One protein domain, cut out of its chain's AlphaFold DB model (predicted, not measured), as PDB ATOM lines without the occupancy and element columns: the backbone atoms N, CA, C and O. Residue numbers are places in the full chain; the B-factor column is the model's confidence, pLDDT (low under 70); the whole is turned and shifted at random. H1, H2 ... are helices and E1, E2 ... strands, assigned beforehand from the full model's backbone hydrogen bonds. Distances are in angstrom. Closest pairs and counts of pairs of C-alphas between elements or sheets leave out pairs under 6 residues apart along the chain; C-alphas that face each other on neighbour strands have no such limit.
ATOM      1  N   CYS A   3     -30.558 -39.624 -10.036       67.44
ATOM      2  CA  CYS A   3     -31.556 -38.589  -9.788       67.44
ATOM      3  C   CYS A   3     -31.320 -37.960  -8.416       67.44
ATOM      4  O   CYS A   3     -31.347 -38.662  -7.405       67.44
ATOM      5  N   TRP A   4     -31.120 -36.646  -8.370       74.12
ATOM      6  CA  TRP A   4     -30.987 -35.905  -7.119       74.12
ATOM      7  C   TRP A   4     -32.177 -34.988  -6.890       74.12
ATOM      8  O   TRP A   4     -32.602 -34.264  -7.788       74.12
ATOM      9  N   ASN A   5     -32.674 -35.004  -5.654       73.12
ATOM     10  CA  ASN A   5     -33.699 -34.075  -5.182       73.12
ATOM     11  C   ASN A   5     -33.111 -32.681  -4.871       73.12
ATOM     12  O   ASN A   5     -33.809 -31.676  -4.824       73.12
ATOM     13  N   ALA A   6     -31.795 -32.612  -4.655       75.81
ATOM     14  CA  ALA A   6     -31.090 -31.391  -4.302       75.81
ATOM     15  C   ALA A   6     -30.517 -30.722  -5.565       75.81
ATOM     16  O   ALA A   6     -29.479 -31.137  -6.091       75.81
ATOM     17  N   ILE A   7     -31.208 -29.692  -6.068       77.12
ATOM     18  CA  ILE A   7     -30.823 -28.976  -7.295       77.12
ATOM     19  C   ILE A   7     -29.420 -28.368  -7.214       77.12
ATOM     20  O   ILE A   7     -28.673 -28.406  -8.184       77.12
ATOM     21  N   ASN A   8     -29.030 -27.868  -6.042       76.12
ATOM     22  CA  ASN A   8     -27.706 -27.308  -5.784       76.12
ATOM     23  C   ASN A   8     -26.592 -28.342  -5.998       76.12
ATOM     24  O   ASN A   8     -25.581 -28.022  -6.615       76.12
ATOM     25  N   VAL A   9     -26.793 -29.583  -5.550       76.06
ATOM     26  CA  VAL A   9     -25.817 -30.659  -5.756       76.06
ATOM     27  C   VAL A   9     -25.767 -31.021  -7.242       76.06
ATOM     28  O   VAL A   9     -24.682 -31.115  -7.811       76.06
ATOM     29  N   ALA A  10     -26.927 -31.133  -7.902       76.00
ATOM     30  CA  ALA A  10     -27.001 -31.486  -9.324       76.00
ATOM     31  C   ALA A  10     -26.275 -30.462 -10.200       76.00
ATOM     32  O   ALA A  10     -25.482 -30.841 -11.059       76.00
ATOM     33  N   LEU A  11     -26.482 -29.174  -9.926       76.69
ATOM     34  CA  LEU A  11     -25.784 -28.086 -10.602       76.69
ATOM     35  C   LEU A  11     -24.282 -28.088 -10.295       76.69
ATOM     36  O   LEU A  11     -23.486 -27.896 -11.211       76.69
ATOM     37  N   ALA A  12     -23.872 -28.346  -9.051       75.50
ATOM     38  CA  ALA A  12     -22.457 -28.416  -8.681       75.50
ATOM     39  C   ALA A  12     -21.711 -29.530  -9.437       75.50
ATOM     40  O   ALA A  12     -20.608 -29.309  -9.929       75.50
ATOM     41  N   VAL A  13     -22.331 -30.701  -9.598       75.25
ATOM     42  CA  VAL A  13     -21.720 -31.825 -10.327       75.25
ATOM     43  C   VAL A  13     -21.813 -31.682 -11.837       75.25
ATOM     44  O   VAL A  13     -20.874 -32.052 -12.528       75.25
ATOM     45  N   GLN A  14     -22.894 -31.121 -12.378       75.38
ATOM     46  CA  GLN A  14     -22.978 -30.863 -13.819       75.38
ATOM     47  C   GLN A  14     -22.017 -29.762 -14.269       75.38
ATOM     48  O   GLN A  14     -21.475 -29.837 -15.368       75.38
ATOM     49  N   SER A  15     -21.814 -28.741 -13.435       71.69
ATOM     50  CA  SER A  15     -20.935 -27.619 -13.770       71.69
ATOM     51  C   SER A  15     -19.452 -27.948 -13.640       71.69
ATOM     52  O   SER A  15     -18.659 -27.182 -14.178       71.69
ATOM     53  N   PHE A  16     -19.085 -29.037 -12.941       64.69
ATOM     54  CA  PHE A  16     -17.695 -29.413 -12.640       64.69
ATOM     55  C   PHE A  16     -16.824 -28.172 -12.372       64.69
ATOM     56  O   PHE A  16     -15.774 -27.960 -12.973       64.69
ATOM     57  N   SER A  17     -17.338 -27.278 -11.521       57.31
ATOM     58  CA  SER A  17     -16.671 -26.015 -11.223       57.31
ATOM     59  C   SER A  17     -15.348 -26.298 -10.513       57.31
ATOM     60  O   SER A  17     -15.290 -27.176  -9.652       57.31
ATOM     61  N   LEU A  18     -14.303 -25.529 -10.825       50.03
ATOM     62  CA  LEU A  18     -12.998 -25.560 -10.142       50.03
ATOM     63  C   LEU A  18     -13.124 -25.415  -8.610       50.03
ATOM     64  O   LEU A  18     -12.297 -25.928  -7.870       50.03
ATOM     65  N   LEU A  19     -14.213 -24.811  -8.121       52.44
ATOM     66  CA  LEU A  19     -14.544 -24.728  -6.690       52.44
ATOM     67  C   LEU A  19     -14.886 -26.088  -6.047       52.44
ATOM     68  O   LEU A  19     -14.924 -26.201  -4.824       52.44
ATOM     69  N   SER A  20     -15.151 -27.127  -6.843       56.00
ATOM     70  CA  SER A  20     -15.368 -28.491  -6.346       56.00
ATOM     71  C   SER A  20     -14.092 -29.140  -5.804       56.00
ATOM     72  O   SER A  20     -14.202 -30.044  -4.980       56.00
ATOM     73  N   GLU A  21     -12.906 -28.652  -6.190       56.34
ATOM     74  CA  GLU A  21     -11.618 -29.152  -5.683       56.34
ATOM     75  C   GLU A  21     -11.359 -28.751  -4.222       56.34
ATOM     76  O   GLU A  21     -10.648 -29.458  -3.512       56.34
ATOM     77  N   GLU A  22     -11.979 -27.671  -3.731       66.38
ATOM     78  CA  GLU A  22     -11.854 -27.247  -2.327       66.38
ATOM     79  C   GLU A  22     -12.759 -28.053  -1.376       66.38
ATOM     80  O   GLU A  22     -12.536 -28.079  -0.165       66.38
ATOM     81  N   SER A  23     -13.781 -28.740  -1.902       72.94
ATOM     82  CA  SER A  23     -14.715 -29.540  -1.105       72.94
ATOM     83  C   SER A  23     -14.376 -31.026  -1.185       72.94
ATOM     84  O   SER A  23     -14.595 -31.667  -2.213       72.94
ATOM     85  N   SER A  24     -13.943 -31.612  -0.062       79.12
ATOM     86  CA  SER A  24     -13.672 -33.057   0.036       79.12
ATOM     87  C   SER A  24     -14.870 -33.916  -0.384       79.12
ATOM     88  O   SER A  24     -14.702 -34.933  -1.049       79.12
ATOM     89  N   ILE A  25     -16.091 -33.465  -0.084       80.06
ATOM     90  CA  ILE A  25     -17.327 -34.173  -0.437       80.06
ATOM     91  C   ILE A  25     -17.565 -34.154  -1.955       80.06
ATOM     92  O   ILE A  25     -17.915 -35.185  -2.529       80.06
ATOM     93  N   LEU A  26     -17.384 -33.010  -2.626       76.81
ATOM     94  CA  LEU A  26     -17.570 -32.933  -4.082       76.81
ATOM     95  C   LEU A  26     -16.468 -33.689  -4.834       76.81
ATOM     96  O   LEU A  26     -16.764 -34.345  -5.836       76.81
ATOM     97  N   ALA A  27     -15.234 -33.658  -4.325       78.38
ATOM     98  CA  ALA A  27     -14.125 -34.447  -4.851       78.38
ATOM     99  C   ALA A  27     -14.414 -35.956  -4.765       78.38
ATOM    100  O   ALA A  27     -14.291 -36.666  -5.768       78.38
ATOM    101  N   ASP A  28     -14.888 -36.443  -3.615       82.56
ATOM    102  CA  ASP A  28     -15.265 -37.847  -3.436       82.56
ATOM    103  C   ASP A  28     -16.412 -38.253  -4.368       82.56
ATOM    104  O   ASP A  28     -16.346 -39.294  -5.029       82.56
ATOM    105  N   ILE A  29     -17.447 -37.413  -4.488       80.44
ATOM    106  CA  ILE A  29     -18.563 -37.641  -5.415       80.44
ATOM    107  C   ILE A  29     -18.052 -37.736  -6.857       80.44
ATOM    108  O   ILE A  29     -18.417 -38.669  -7.571       80.44
ATOM    109  N   SER A  30     -17.185 -36.819  -7.285       77.38
ATOM    110  CA  SER A  30     -16.581 -36.829  -8.621       77.38
ATOM    111  C   SER A  30     -15.808 -38.125  -8.893       77.38
ATOM    112  O   SER A  30     -16.037 -38.794  -9.909       77.38
ATOM    113  N   ILE A  31     -14.947 -38.539  -7.958       81.56
ATOM    114  CA  ILE A  31     -14.174 -39.782  -8.066       81.56
ATOM    115  C   ILE A  31     -15.117 -40.982  -8.185       81.56
ATOM    116  O   ILE A  31     -14.919 -41.833  -9.056       81.56
ATOM    117  N   LEU A  32     -16.161 -41.053  -7.358       82.44
ATOM    118  CA  LEU A  32     -17.139 -42.140  -7.401       82.44
ATOM    119  C   LEU A  32     -17.913 -42.164  -8.725       82.44
ATOM    120  O   LEU A  32     -18.069 -43.231  -9.317       82.44
ATOM    121  N   LEU A  33     -18.336 -41.004  -9.234       78.12
ATOM    122  CA  LEU A  33     -19.025 -40.899 -10.522       78.12
ATOM    123  C   LEU A  33     -18.122 -41.309 -11.692       78.12
ATOM    124  O   LEU A  33     -18.580 -42.016 -12.591       78.12
ATOM    125  N   SER A  34     -16.836 -40.945 -11.659       79.06
ATOM    126  CA  SER A  34     -15.865 -41.318 -12.700       79.06
ATOM    127  C   SER A  34     -15.695 -42.839 -12.831       79.06
ATOM    128  O   SER A  34     -15.508 -43.364 -13.932       79.06
ATOM    129  N   ARG A  35     -15.839 -43.575 -11.719       83.25
ATOM    130  CA  ARG A  35     -15.737 -45.042 -11.681       83.25
ATOM    131  C   ARG A  35     -16.941 -45.745 -12.303       83.25
ATOM    132  O   ARG A  35     -16.816 -46.895 -12.716       83.25
ATOM    133  N   LEU A  36     -18.087 -45.074 -12.397       77.38
ATOM    134  CA  LEU A  36     -19.352 -45.686 -12.804       77.38
ATOM    135  C   LEU A  36     -19.597 -45.720 -14.326       77.38
ATOM    136  O   LEU A  36     -20.653 -46.195 -14.715       77.38
ATOM    137  N   ARG A  37     -18.648 -45.270 -15.169       66.25
ATOM    138  CA  ARG A  37     -18.682 -45.243 -16.658       66.25
ATOM    139  C   ARG A  37     -20.053 -44.869 -17.276       66.25
ATOM    140  O   ARG A  37     -20.959 -45.688 -17.355       66.25
ATOM    141  N   ASN A  38     -20.157 -43.664 -17.852       66.06
ATOM    142  CA  ASN A  38     -21.363 -43.140 -18.529       66.06
ATOM    143  C   ASN A  38     -22.598 -42.994 -17.623       66.06
ATOM    144  O   ASN A  38     -23.693 -43.470 -17.927       66.06
ATOM    145  N   VAL A  39     -22.448 -42.269 -16.516       70.81
ATOM    146  CA  VAL A  39     -23.586 -41.877 -15.682       70.81
ATOM    147  C   VAL A  39     -24.067 -40.482 -16.064       70.81
ATOM    148  O   VAL A  39     -23.313 -39.519 -15.981       70.81
ATOM    149  N   SER A  40     -25.346 -40.362 -16.424       70.88
ATOM    150  CA  SER A  40     -26.032 -39.072 -16.498       70.88
ATOM    151  C   SER A  40     -26.618 -38.696 -15.134       70.88
ATOM    152  O   SER A  40     -27.244 -39.529 -14.466       70.88
ATOM    153  N   VAL A  41     -26.402 -37.448 -14.715       71.06
ATOM    154  CA  VAL A  41     -26.930 -36.878 -13.465       71.06
ATOM    155  C   VAL A  41     -28.060 -35.918 -13.811       71.06
ATOM    156  O   VAL A  41     -27.866 -35.000 -14.607       71.06
ATOM    157  N   HIS A  42     -29.230 -36.115 -13.207       71.94
ATOM    158  CA  HIS A  42     -30.409 -35.285 -13.426       71.94
ATOM    159  C   HIS A  42     -30.997 -34.818 -12.099       71.94
ATOM    160  O   HIS A  42     -31.024 -35.546 -11.105       71.94
ATOM    161  N   HIS A  43     -31.513 -33.596 -12.100       73.44
ATOM    162  CA  HIS A  43     -32.355 -33.120 -11.018       73.44
ATOM    163  C   HIS A  43     -33.786 -33.641 -11.220       73.44
ATOM    164  O   HIS A  43     -34.372 -33.435 -12.283       73.44
ATOM    165  N   SER A  44     -34.338 -34.305 -10.204       69.44
ATOM    166  CA  SER A  44     -35.737 -34.750 -10.166       69.44
ATOM    167  C   SER A  44     -36.353 -34.263  -8.855       69.44
ATOM    168  O   SER A  44     -36.098 -34.868  -7.811       69.44
TER     169      SER A  44
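What this domain is: This is residues 3 to 44 of the 90 residues of the protein "RNase H type-1 domain-containing protein" of Trema orientale (UniProt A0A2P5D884). The printed part makes one open loop that comes back to its start: H1 and the short H2 follow each other along one side, H3 turns off from H2 at a corner, and the return stretch after H3 brings E1 back beside residues 3 to 4 and the first residue of H1. The three helices have few contacts with each other, and residues 34 to 39, of which 34 to 35 belong to H3, stick out where the loop turns back. There are 42 residues printed, with three named helices and one named strand in the order H1, H2, H3, E1, and the class is mostly helix. The whole is compact, with a radius of gyration of the C-alphas of 9.9 A, and rounded, with spans of 26 by 23 by 14 A.

Where its parts are: After residues 3 to 6, H1 takes residues 7 to 15 and is 11.9 A long from first to last C-alpha, beginning at C-alpha 7 at (-30.823, -28.976, -7.295). H2 takes residues 18 to 22 and is 8.1 A long. H3, the longest helix, takes residues 24 to 35 and is 16.9 A long, ending at C-alpha 35 at (-15.737, -45.042, -11.681). E1 takes residues 41 to 43, is 7.0 A long, and ends at C-alpha 43 at (-32.355, -33.120, -11.018).

How they stand to each other: Residues 3 to 4 pair with residues 42 to 43 of E1, parallel, in a short pairing; E1 pairs with no named strand. The closest C-alphas of H1 and E1 are those of Ile 7 and His 43, 5.8 A apart. H1 and H2 are close but not clearly touching; their closest C-alphas, of Ala 12 and Ser 20, are 7.5 A apart. H2 and H3 only just touch, with 3 pairs of C-alphas within 8 A, and touch only at the corner by their link. Their closest C-alphas are those of Ser 20 and Leu 26, 5.5 A apart, and H3 touches H2 with residues 26 to 27 alone. H1 and H3 are close but not clearly touching, with the C-alphas of Val 13 and Ser 30 the closest at 7.4 A. These two helices run the same way at a steep tilt of 62 degrees. E1 is apart from H2 and from H3. In H1 and H3 every O i to N i+4 pair is within hydrogen-bond range; in H2 0 of 1 such pairs is, while 2 of 2 O i to N i+3 pairs are.

The domain as a whole: The C-alphas of Glu 22 and Ser 44 are the two farthest apart, at 26.2 A, while the first and last printed C-alphas, of Cys 3 and Ser 44, are 5.7 A apart. The printed part has no cut, and the links H1 to H2, H2 to H3 and H3 to E1 are tight. The mean pLDDT of the printed part is 72.4. Residue 3, residues 16 to 22, residues 37 to 38 and residue 44 are under 70, and H2 has a mean pLDDT of 56.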